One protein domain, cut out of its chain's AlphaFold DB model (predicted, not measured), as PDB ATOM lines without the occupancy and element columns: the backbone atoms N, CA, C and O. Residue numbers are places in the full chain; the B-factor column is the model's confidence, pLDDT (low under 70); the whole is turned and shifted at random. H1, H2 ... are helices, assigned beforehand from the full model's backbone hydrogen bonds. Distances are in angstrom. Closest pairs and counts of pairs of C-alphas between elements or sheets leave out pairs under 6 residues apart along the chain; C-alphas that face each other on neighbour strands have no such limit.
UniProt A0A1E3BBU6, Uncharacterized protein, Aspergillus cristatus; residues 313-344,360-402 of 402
ATOM      1  N   GLN A 313     -54.816  -4.412 -35.395       83.06
ATOM      2  CA  GLN A 313     -54.997  -4.383 -36.849       83.06
ATOM      3  C   GLN A 313     -56.459  -4.130 -37.255       83.06
ATOM      4  O   GLN A 313     -56.727  -3.375 -38.190       83.06
ATOM      5  N   SER A 314     -57.412  -4.716 -36.531       78.88
ATOM      6  CA  SER A 314     -58.846  -4.495 -36.757       78.88
ATOM      7  C   SER A 314     -59.237  -3.046 -36.464       78.88
ATOM      8  O   SER A 314     -60.011  -2.451 -37.206       78.88
ATOM      9  N   SER A 315     -58.666  -2.459 -35.411       77.81
ATOM     10  CA  SER A 315     -58.828  -1.043 -35.068       77.81
ATOM     11  C   SER A 315     -58.325  -0.132 -36.194       77.81
ATOM     12  O   SER A 315     -59.100   0.633 -36.768       77.81
ATOM     13  N   LEU A 316     -57.078  -0.340 -36.633       77.94
ATOM     14  CA  LEU A 316     -56.458   0.409 -37.731       77.94
ATOM     15  C   LEU A 316     -57.247   0.336 -39.048       77.94
ATOM     16  O   LEU A 316     -57.313   1.314 -39.787       77.94
ATOM     17  N   THR A 317     -57.820  -0.824 -39.372       74.12
ATOM     18  CA  THR A 317     -58.538  -1.029 -40.643       74.12
ATOM     19  C   THR A 317     -59.990  -0.565 -40.602       74.12
ATOM     20  O   THR A 317     -60.529  -0.182 -41.641       74.12
ATOM     21  N   SER A 318     -60.629  -0.597 -39.431       72.56
ATOM     22  CA  SER A 318     -62.007  -0.126 -39.242       72.56
ATOM     23  C   SER A 318     -62.105   1.368 -38.927       72.56
ATOM     24  O   SER A 318     -63.185   1.936 -39.068       72.56
ATOM     25  N   GLY A 319     -61.004   2.002 -38.509       70.38
ATOM     26  CA  GLY A 319     -60.980   3.398 -38.064       70.38
ATOM     27  C   GLY A 319     -61.692   3.631 -36.727       70.38
ATOM     28  O   GLY A 319     -61.980   4.773 -36.375       70.38
ATOM     29  N   GLY A 320     -62.020   2.565 -35.990       70.75
ATOM     30  CA  GLY A 320     -62.579   2.639 -34.639       70.75
ATOM     31  C   GLY A 320     -61.484   2.488 -33.583       70.75
ATOM     32  O   GLY A 320     -60.445   1.919 -33.884       70.75
ATOM     33  N   PRO A 321     -61.665   2.972 -32.344       68.44
ATOM     34  CA  PRO A 321     -60.680   2.768 -31.290       68.44
ATOM     35  C   PRO A 321     -60.542   1.278 -30.928       68.44
ATOM     36  O   PRO A 321     -61.535   0.538 -30.946       68.44
ATOM     37  N   PRO A 322     -59.342   0.826 -30.531       69.62
ATOM     38  CA  PRO A 322     -59.126  -0.563 -30.172       69.62
ATOM     39  C   PRO A 322     -59.864  -0.879 -28.870       69.62
ATOM     40  O   PRO A 322     -59.804  -0.139 -27.888       69.62
ATOM     41  N   LEU A 323     -60.551  -2.015 -28.865       70.00
ATOM     42  CA  LEU A 323     -61.515  -2.391 -27.829       70.00
ATOM     43  C   LEU A 323     -60.882  -3.046 -26.589       70.00
ATOM     44  O   LEU A 323     -61.589  -3.537 -25.716       70.00
ATOM     45  N   ILE A 324     -59.550  -3.080 -26.532       76.75
ATOM     46  CA  ILE A 324     -58.760  -3.660 -25.443       76.75
ATOM     47  C   ILE A 324     -57.856  -2.562 -24.891       76.75
ATOM     48  O   ILE A 324     -57.050  -2.006 -25.629       76.75
ATOM     49  N   SER A 325     -57.941  -2.267 -23.601       80.19
ATOM     50  CA  SER A 325     -57.017  -1.386 -22.889       80.19
ATOM     51  C   SER A 325     -55.744  -2.130 -22.479       80.19
ATOM     52  O   SER A 325     -55.732  -3.341 -22.263       80.19
ATOM     53  N   LEU A 326     -54.650  -1.390 -22.286       80.50
ATOM     54  CA  LEU A 326     -53.406  -1.941 -21.731       80.50
ATOM     55  C   LEU A 326     -53.572  -2.467 -20.293       80.50
ATOM     56  O   LEU A 326     -52.715  -3.210 -19.825       80.50
ATOM     57  N   GLN A 327     -54.649  -2.078 -19.604       79.25
ATOM     58  CA  GLN A 327     -54.970  -2.506 -18.240       79.25
ATOM     59  C   GLN A 327     -55.840  -3.774 -18.197       79.25
ATOM     60  O   GLN A 327     -55.956  -4.389 -17.142       79.25
ATOM     61  N   ASP A 328     -56.400  -4.202 -19.333       75.31
ATOM     62  CA  ASP A 328     -57.383  -5.296 -19.384       75.31
ATOM     63  C   ASP A 328     -56.734  -6.688 -19.350       75.31
ATOM     64  O   ASP A 328     -57.423  -7.706 -19.314       75.31
ATOM     65  N   TYR A 329     -55.399  -6.766 -19.385       76.50
ATOM     66  CA  TYR A 329     -54.681  -8.033 -19.436       76.50
ATOM     67  C   TYR A 329     -53.380  -8.023 -18.635       76.50
ATOM     68  O   TYR A 329     -52.642  -7.043 -18.595       76.50
ATOM     69  N   ASN A 330     -53.039  -9.179 -18.068       76.94
ATOM     70  CA  ASN A 330     -51.790  -9.417 -17.334       76.94
ATOM     71  C   ASN A 330     -50.877 -10.459 -18.018       76.94
ATOM     72  O   ASN A 330     -49.840 -10.852 -17.476       76.94
ATOM     73  N   THR A 331     -51.244 -10.919 -19.218       81.00
ATOM     74  CA  THR A 331     -50.512 -11.965 -19.937       81.00
ATOM     75  C   THR A 331     -49.134 -11.475 -20.398       81.00
ATOM     76  O   THR A 331     -49.007 -10.550 -21.209       81.00
ATOM     77  N   LYS A 332     -48.087 -12.145 -19.901       82.94
ATOM     78  CA  LYS A 332     -46.682 -11.911 -20.273       82.94
ATOM     79  C   LYS A 332     -46.422 -12.235 -21.758       82.94
ATOM     80  O   LYS A 332     -47.112 -13.090 -22.312       82.94
ATOM     81  N   PRO A 333     -45.421 -11.600 -22.403       84.31
ATOM     82  CA  PRO A 333     -45.047 -11.911 -23.783       84.31
ATOM     83  C   PRO A 333     -44.623 -13.385 -23.961       84.31
ATOM     84  O   PRO A 333     -44.164 -14.004 -22.992       84.31
ATOM     85  N   PRO A 334     -44.716 -13.932 -25.190       84.75
ATOM     86  CA  PRO A 334     -44.199 -15.262 -25.512       84.75
ATOM     87  C   PRO A 334     -42.707 -15.404 -25.175       84.75
ATOM     88  O   PRO A 334     -41.924 -14.455 -25.332       84.75
ATOM     89  N   ARG A 335     -42.301 -16.591 -24.715       83.62
ATOM     90  CA  ARG A 335     -40.890 -16.906 -24.430       83.62
ATOM     91  C   ARG A 335     -40.158 -17.284 -25.726       83.62
ATOM     92  O   ARG A 335     -40.776 -17.696 -26.702       83.62
ATOM     93  N   ASN A 336     -38.829 -17.131 -25.736       83.69
ATOM     94  CA  ASN A 336     -37.992 -17.351 -26.923       83.69
ATOM     95  C   ASN A 336     -37.733 -18.848 -27.190       83.69
ATOM     96  O   ASN A 336     -36.642 -19.360 -26.911       83.69
ATOM     97  N   PHE A 337     -38.745 -19.556 -27.689       79.94
ATOM     98  CA  PHE A 337     -38.690 -20.995 -27.955       79.94
ATOM     99  C   PHE A 337     -38.851 -21.314 -29.446       79.94
ATOM    100  O   PHE A 337     -39.624 -20.658 -30.144       79.94
ATOM    101  N   ASN A 338     -38.144 -22.353 -29.900       78.69
ATOM    102  CA  ASN A 338     -38.449 -23.048 -31.154       78.69
ATOM    103  C   ASN A 338     -39.509 -24.116 -30.877       78.69
ATOM    104  O   ASN A 338     -39.499 -24.703 -29.794       78.69
ATOM    105  N   ASP A 339     -40.385 -24.375 -31.843       72.88
ATOM    106  CA  ASP A 339     -41.453 -25.373 -31.692       72.88
ATOM    107  C   ASP A 339     -40.922 -26.811 -31.593       72.88
ATOM    108  O   ASP A 339     -41.563 -27.671 -31.000       72.88
ATOM    109  N   ASP A 340     -39.719 -27.070 -32.106       67.31
ATOM    110  CA  ASP A 340     -39.122 -28.410 -32.119       67.31
ATOM    111  C   ASP A 340     -38.596 -28.853 -30.745       67.31
ATOM    112  O   ASP A 340     -38.234 -30.015 -30.552       67.31
ATOM    113  N   LYS A 341     -38.519 -27.933 -29.772       63.03
ATOM    114  CA  LYS A 341     -38.064 -28.262 -28.420       63.03
ATOM    115  C   LYS A 341     -39.253 -28.767 -27.599       63.03
ATOM    116  O   LYS A 341     -40.219 -28.018 -27.440       63.03
ATOM    117  N   PRO A 342     -39.192 -29.985 -27.029       55.12
ATOM    118  CA  PRO A 342     -40.235 -30.449 -26.127       55.12
ATOM    119  C   PRO A 342     -40.372 -29.460 -24.965       55.12
ATOM    120  O   PRO A 342     -39.375 -29.014 -24.389       55.12
ATOM    121  N   LEU A 343     -41.617 -29.101 -24.646       57.16
ATOM    122  CA  LEU A 343     -41.982 -28.345 -23.449       57.16
ATOM    123  C   LEU A 343     -41.712 -29.234 -22.223       57.16
ATOM    124  O   LEU A 343     -42.639 -29.783 -21.640       57.16
ATOM    125  N   ALA A 344     -40.438 -29.433 -21.881       53.38
ATOM    126  CA  ALA A 344     -40.040 -29.954 -20.578       53.38
ATOM    127  C   ALA A 344     -40.609 -29.046 -19.473       53.38
ATOM    128  O   ALA A 344     -40.933 -27.890 -19.749       53.38
ATOM    129  N   ILE A 360     -40.172 -12.477 -34.167       87.75
ATOM    130  CA  ILE A 360     -41.020 -11.442 -34.782       87.75
ATOM    131  C   ILE A 360     -42.191 -11.089 -33.861       87.75
ATOM    132  O   ILE A 360     -42.367  -9.922 -33.514       87.75
ATOM    133  N   ALA A 361     -42.936 -12.091 -33.382       86.81
ATOM    134  CA  ALA A 361     -44.040 -11.892 -32.442       86.81
ATOM    135  C   ALA A 361     -43.590 -11.155 -31.163       86.81
ATOM    136  O   ALA A 361     -44.284 -10.264 -30.671       86.81
ATOM    137  N   ARG A 362     -42.391 -11.467 -30.648       88.88
ATOM    138  CA  ARG A 362     -41.788 -10.775 -29.495       88.88
ATOM    139  C   ARG A 362     -41.391  -9.335 -29.819       88.88
ATOM    140  O   ARG A 362     -41.606  -8.452 -28.989       88.88
ATOM    141  N   ALA A 363     -40.824  -9.079 -30.997       88.25
ATOM    142  CA  ALA A 363     -40.481  -7.730 -31.441       88.25
ATOM    143  C   ALA A 363     -41.737  -6.851 -31.589       88.25
ATOM    144  O   ALA A 363     -41.760  -5.730 -31.083       88.25
ATOM    145  N   LEU A 364     -42.808  -7.388 -32.182       89.06
ATOM    146  CA  LEU A 364     -44.109  -6.717 -32.285       89.06
ATOM    147  C   LEU A 364     -44.727  -6.447 -30.913       89.06
ATOM    148  O   LEU A 364     -45.286  -5.374 -30.681       89.06
ATOM    149  N   ARG A 365     -44.573  -7.383 -29.973       89.81
ATOM    150  CA  ARG A 365     -45.048  -7.209 -28.601       89.81
ATOM    151  C   ARG A 365     -44.316  -6.091 -27.860       89.81
ATOM    152  O   ARG A 365     -44.957  -5.355 -27.117       89.81
ATOM    153  N   LYS A 366     -43.007  -5.921 -28.085       89.69
ATOM    154  CA  LYS A 366     -42.221  -4.811 -27.508       89.69
ATOM    155  C   LYS A 366     -42.692  -3.441 -27.996       89.69
ATOM    156  O   LYS A 366     -42.666  -2.493 -27.220       89.69
ATOM    157  N   THR A 367     -43.120  -3.344 -29.255       90.81
ATOM    158  CA  THR A 367     -43.607  -2.091 -29.859       90.81
ATOM    159  C   THR A 367     -45.124  -1.910 -29.741       90.81
ATOM    160  O   THR A 367     -45.672  -0.934 -30.254       90.81
ATOM    161  N   PHE A 368     -45.826  -2.851 -29.101       89.31
ATOM    162  CA  PHE A 368     -47.286  -2.876 -29.058       89.31
ATOM    163  C   PHE A 368     -47.865  -1.638 -28.377       89.31
ATOM    164  O   PHE A 368     -48.749  -1.005 -28.937       89.31
ATOM    165  N   ALA A 369     -47.352  -1.258 -27.201       87.94
ATOM    166  CA  ALA A 369     -47.885  -0.127 -26.439       87.94
ATOM    167  C   ALA A 369     -47.775   1.198 -27.211       87.94
ATOM    168  O   ALA A 369     -48.695   2.011 -27.180       87.94
ATOM    169  N   GLN A 370     -46.680   1.394 -27.949       87.19
ATOM    170  CA  GLN A 370     -46.470   2.578 -28.776       87.19
ATOM    171  C   GLN A 370     -47.416   2.579 -29.978       87.19
ATOM    172  O   GLN A 370     -48.073   3.584 -30.234       87.19
ATOM    173  N   ARG A 371     -47.526   1.451 -30.693       90.12
ATOM    174  CA  ARG A 371     -48.452   1.328 -31.831       90.12
ATOM    175  C   ARG A 371     -49.907   1.509 -31.396       90.12
ATOM    176  O   ARG A 371     -50.650   2.214 -32.062       90.12
ATOM    177  N   PHE A 372     -50.268   0.953 -30.244       86.44
ATOM    178  CA  PHE A 372     -51.573   1.123 -29.614       86.44
ATOM    179  C   PHE A 372     -51.862   2.584 -29.248       86.44
ATOM    180  O   PHE A 372     -52.959   3.072 -29.495       86.44
ATOM    181  N   ALA A 373     -50.887   3.304 -28.682       83.88
ATOM    182  CA  ALA A 373     -51.050   4.719 -28.354       83.88
ATOM    183  C   ALA A 373     -51.265   5.582 -29.607       83.88
ATOM    184  O   ALA A 373     -52.123   6.463 -29.599       83.88
ATOM    185  N   VAL A 374     -50.522   5.302 -30.684       83.12
ATOM    186  CA  VAL A 374     -50.692   5.977 -31.979       83.12
ATOM    187  C   VAL A 374     -52.075   5.693 -32.557       83.12
ATOM    188  O   VAL A 374     -52.782   6.632 -32.901       83.12
ATOM    189  N   ASP A 375     -52.488   4.427 -32.612       81.88
ATOM    190  CA  ASP A 375     -53.800   4.020 -33.126       81.88
ATOM    191  C   ASP A 375     -54.955   4.647 -32.329       81.88
ATOM    192  O   ASP A 375     -55.846   5.277 -32.895       81.88
ATOM    193  N   LYS A 376     -54.876   4.609 -30.991       79.56
ATOM    194  CA  LYS A 376     -55.833   5.300 -30.120       79.56
ATOM    195  C   LYS A 376     -55.867   6.803 -30.390       79.56
ATOM    196  O   LYS A 376     -56.934   7.393 -30.310       79.56
ATOM    197  N   CYS A 377     -54.728   7.433 -30.673       76.81
ATOM    198  CA  CYS A 377     -54.678   8.857 -30.997       76.81
ATOM    199  C   CYS A 377     -55.311   9.164 -32.360       76.81
ATOM    200  O   CYS A 377     -56.004  10.169 -32.482       76.81
ATOM    201  N   LEU A 378     -55.073   8.319 -33.368       77.06
ATOM    202  CA  LEU A 378     -55.617   8.484 -34.716       77.06
ATOM    203  C   LEU A 378     -57.140   8.315 -34.741       77.06
ATOM    204  O   LEU A 378     -57.826   9.099 -35.388       77.06
ATOM    205  N   ASN A 379     -57.668   7.340 -33.994       75.31
ATOM    206  CA  ASN A 379     -59.099   7.014 -33.988       75.31
ATOM    207  C   ASN A 379     -59.890   7.794 -32.917       75.31
ATOM    208  O   ASN A 379     -61.077   7.539 -32.704       75.31
ATOM    209  N   ASN A 380     -59.256   8.739 -32.211       70.31
ATOM    210  CA  ASN A 380     -59.920   9.581 -31.220       70.31
ATOM    211  C   ASN A 380     -60.495  10.841 -31.878       70.31
ATOM    212  O   ASN A 380     -59.771  11.780 -32.200       70.31
ATOM    213  N   LEU A 381     -61.819  10.870 -32.031       60.19
ATOM    214  CA  LEU A 381     -62.557  11.969 -32.662       60.19
ATOM    215  C   LEU A 381     -62.616  13.248 -31.805       60.19
ATOM    216  O   LEU A 381     -63.066  14.284 -32.286       60.19
ATOM    217  N   THR A 382     -62.184  13.199 -30.541       60.81
ATOM    218  CA  THR A 382     -62.441  14.261 -29.556       60.81
ATOM    219  C   THR A 382     -61.309  15.290 -29.399       60.81
ATOM    220  O   THR A 382     -61.437  16.180 -28.563       60.81
ATOM    221  N   PHE A 383     -60.212  15.221 -30.172       52.56
ATOM    222  CA  PHE A 383     -59.081  16.162 -30.051       52.56
ATOM    223  C   PHE A 383     -58.652  16.793 -31.394       52.56
ATOM    224  O   PHE A 383     -58.166  16.071 -32.262       52.56
ATOM    225  N   PRO A 384     -58.716  18.136 -31.546       50.62
ATOM    226  CA  PRO A 384     -58.242  18.844 -32.745       50.62
ATOM    227  C   PRO A 384     -56.710  18.988 -32.866       50.62
ATOM    228  O   PRO A 384     -56.222  19.420 -33.906       50.62
ATOM    229  N   GLU A 385     -55.923  18.657 -31.832       50.78
ATOM    230  CA  GLU A 385     -54.460  18.868 -31.807       50.78
ATOM    231  C   GLU A 385     -53.648  17.556 -31.886       50.78
ATOM    232  O   GLU A 385     -52.812  17.239 -31.040       50.78
ATOM    233  N   THR A 386     -53.874  16.757 -32.927       53.38
ATOM    234  CA  THR A 386     -53.331  15.387 -33.079       53.38
ATOM    235  C   THR A 386     -51.848  15.323 -33.511       53.38
ATOM    236  O   THR A 386     -51.251  14.246 -33.574       53.38
ATOM    237  N   TYR A 387     -51.204  16.457 -33.814       51.41
ATOM    238  CA  TYR A 387     -49.859  16.480 -34.418       51.41
ATOM    239  C   TYR A 387     -48.703  16.444 -33.398       51.41
ATOM    240  O   TYR A 387     -47.737  15.695 -33.567       51.41
ATOM    241  N   LYS A 388     -48.793  17.215 -32.306       52.47
ATOM    242  CA  LYS A 388     -47.695  17.365 -31.326       52.47
ATOM    243  C   LYS A 388     -47.421  16.103 -30.476       52.47
ATOM    244  O   LYS A 388     -46.244  15.771 -30.314       52.47
ATOM    245  N   PRO A 389     -48.428  15.351 -29.981       54.59
ATOM    246  CA  PRO A 389     -48.191  14.128 -29.195       54.59
ATOM    247  C   PRO A 389     -47.636  12.962 -30.032       54.59
ATOM    248  O   PRO A 389     -46.839  12.145 -29.567       54.59
ATOM    249  N   THR A 390     -48.020  12.891 -31.306       55.12
ATOM    250  CA  THR A 390     -47.543  11.857 -32.236       55.12
ATOM    251  C   THR A 390     -46.053  12.043 -32.546       55.12
ATOM    252  O   THR A 390     -45.292  11.076 -32.615       55.12
ATOM    253  N   LEU A 391     -45.605  13.300 -32.645       54.50
ATOM    254  CA  LEU A 391     -44.194  13.653 -32.800       54.50
ATOM    255  C   LEU A 391     -43.358  13.326 -31.560       54.50
ATOM    256  O   LEU A 391     -42.295  12.735 -31.717       54.50
ATOM    257  N   SER A 392     -43.830  13.622 -30.345       53.47
ATOM    258  CA  SER A 392     -43.074  13.295 -29.122       53.47
ATOM    259  C   SER A 392     -42.886  11.782 -28.940       53.47
ATOM    260  O   SER A 392     -41.807  11.325 -28.556       53.47
ATOM    261  N   THR A 393     -43.890  10.987 -29.323       54.56
ATOM    262  CA  THR A 393     -43.797   9.518 -29.340       54.56
ATOM    263  C   THR A 393     -42.762   9.033 -30.365       54.56
ATOM    264  O   THR A 393     -41.993   8.112 -30.088       54.56
ATOM    265  N   LYS A 394     -42.669   9.689 -31.533       51.81
ATOM    266  CA  LYS A 394     -41.658   9.398 -32.566       51.81
ATOM    267  C   LYS A 394     -40.233   9.681 -32.072       51.81
ATOM    268  O   LYS A 394     -39.342   8.867 -32.320       51.81
ATOM    269  N   THR A 395     -40.019  10.776 -31.343       51.19
ATOM    270  CA  THR A 395     -38.709  11.131 -30.769       51.19
ATOM    271  C   THR A 395     -38.270  10.129 -29.696       51.19
ATOM    272  O   THR A 395     -37.111   9.722 -29.659       51.19
ATOM    273  N   TYR A 396     -39.201   9.630 -28.875       47.56
ATOM    274  CA  TYR A 396     -38.909   8.598 -27.871       47.56
ATOM    275  C   TYR A 396     -38.528   7.237 -28.492       47.56
ATOM    276  O   TYR A 396     -37.636   6.542 -28.000       47.56
ATOM    277  N   VAL A 397     -39.147   6.871 -29.623       53.25
ATOM    278  CA  VAL A 397     -38.813   5.650 -30.386       53.25
ATOM    279  C   VAL A 397     -37.407   5.714 -31.000       53.25
ATOM    280  O   VAL A 397     -36.758   4.681 -31.152       53.25
ATOM    281  N   GLN A 398     -36.900   6.904 -31.330       48.47
ATOM    282  CA  GLN A 398     -35.515   7.058 -31.796       48.47
ATOM    283  C   GLN A 398     -34.495   6.847 -30.670       48.47
ATOM    284  O   GLN A 398     -33.439   6.269 -30.912       48.47
ATOM    285  N   HIS A 399     -34.829   7.230 -29.436       48.34
ATOM    286  CA  HIS A 399     -33.960   7.020 -28.275       48.34
ATOM    287  C   HIS A 399     -33.943   5.573 -27.763       48.34
ATOM    288  O   HIS A 399     -32.925   5.130 -27.249       48.34
ATOM    289  N   THR A 400     -35.026   4.814 -27.947       43.22
ATOM    290  CA  THR A 400     -35.112   3.387 -27.560       43.22
ATOM    291  C   THR A 400     -34.543   2.420 -28.606       43.22
ATOM    292  O   THR A 400     -34.544   1.209 -28.392       43.22
ATOM    293  N   LYS A 401     -34.054   2.943 -29.738       40.91
ATOM    294  CA  LYS A 401     -33.314   2.196 -30.769       40.91
ATOM    295  C   LYS A 401     -31.785   2.278 -30.621       40.91
ATOM    296  O   LYS A 401     -31.096   1.757 -31.496       40.91
ATOM    297  N   ARG A 402     -31.266   2.933 -29.576       34.22
ATOM    298  CA  ARG A 402     -29.841   2.890 -29.220       34.22
ATOM    299  C   ARG A 402     -29.560   1.809 -28.195       34.22
ATOM    300  O   ARG A 402     -30.360   1.705 -27.239       34.22
TER     301      ARG A 402
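What this domain is: This is residues 313 to 344 and 360 to 402 of the 402 residues of an uncharacterized protein of Aspergillus cristatus (UniProt A0A1E3BBU6). The model is a loose, elongated arrangement of two longer helices, H3 and H4, with the chain folding back after H3 so that H4 runs alongside it the opposite way, while the short H1 lies near the other side of H3. The short H2 comes just before H3, and a long stretch with no named element, residues 319 to 344, leads away from H1 to a tail, residues 337 to 344, that sticks out from a body spanning 42 by 30 by 21 A. The printed part has 75 residues with four named helices, in the order H1, H2, H3, H4, and no named strand; the class is all helix, though under half of the residues, 37 of 75, are in named elements. The whole is loose, with a radius of gyration of the C-alphas of 15.9 A, and spans 53 by 31 by 22 A.

Where its parts are: H1 is residues 313 to 318, beginning at C-alpha 313 at (-54.997, -4.383, -36.849). Residues 319 to 344 follow with no named element. After the cut, H2 is residues 360 to 366, with C-alpha 360 at (-41.020, -11.442, -34.782). H3 is residues 368 to 378, 15.2 A from first to last C-alpha. H4 is residues 387 to 399, the longest helix, 19.5 A long, and ends with C-alpha 399 at (-33.960, 7.020, -28.275).

How they stand to each other: H1 and H3 are close but not clearly touching; their closest C-alphas, those of Leu 316 and Asp 375, are 6.4 A apart. They run the same way at a shallow tilt of 10 degrees. H1 is apart from H2 and from H4. H2 and H3 meet only through their link, the single residue Thr 367, which is tight. H3 and H4 form a helical hairpin and only just touch, with 3 pairs of C-alphas within 8 A. Their closest C-alphas are those of Val 374 and Thr 390, 6.7 A apart, and H4 touches H3 with residues 390 to 393 alone. They run opposite ways at a shallow tilt of 16 degrees. H2 and H4 are apart. In H1, H2, H3 and H4 every O i to N i+4 pair is within hydrogen-bond range.

The domain as a whole: The two C-alphas farthest apart are those of Ala 344 and Pro 384, at 53.5 A. Residues 337 to 344 stand free; without them the body spans 42 by 30 by 21 A. Residues 345 to 359 are not printed, and C-alphas 344 and 360 are 23.4 A apart across this cut, which lies in the link from H1 to H2. The link from H3 to H4, 8 residues, is short. The mean pLDDT of the printed part is 70.5; residues 321 to 322, 340 to 344 and 381 to 402 are under 70, and H4 has a mean of 52. Arg 402 is the chain's last residue.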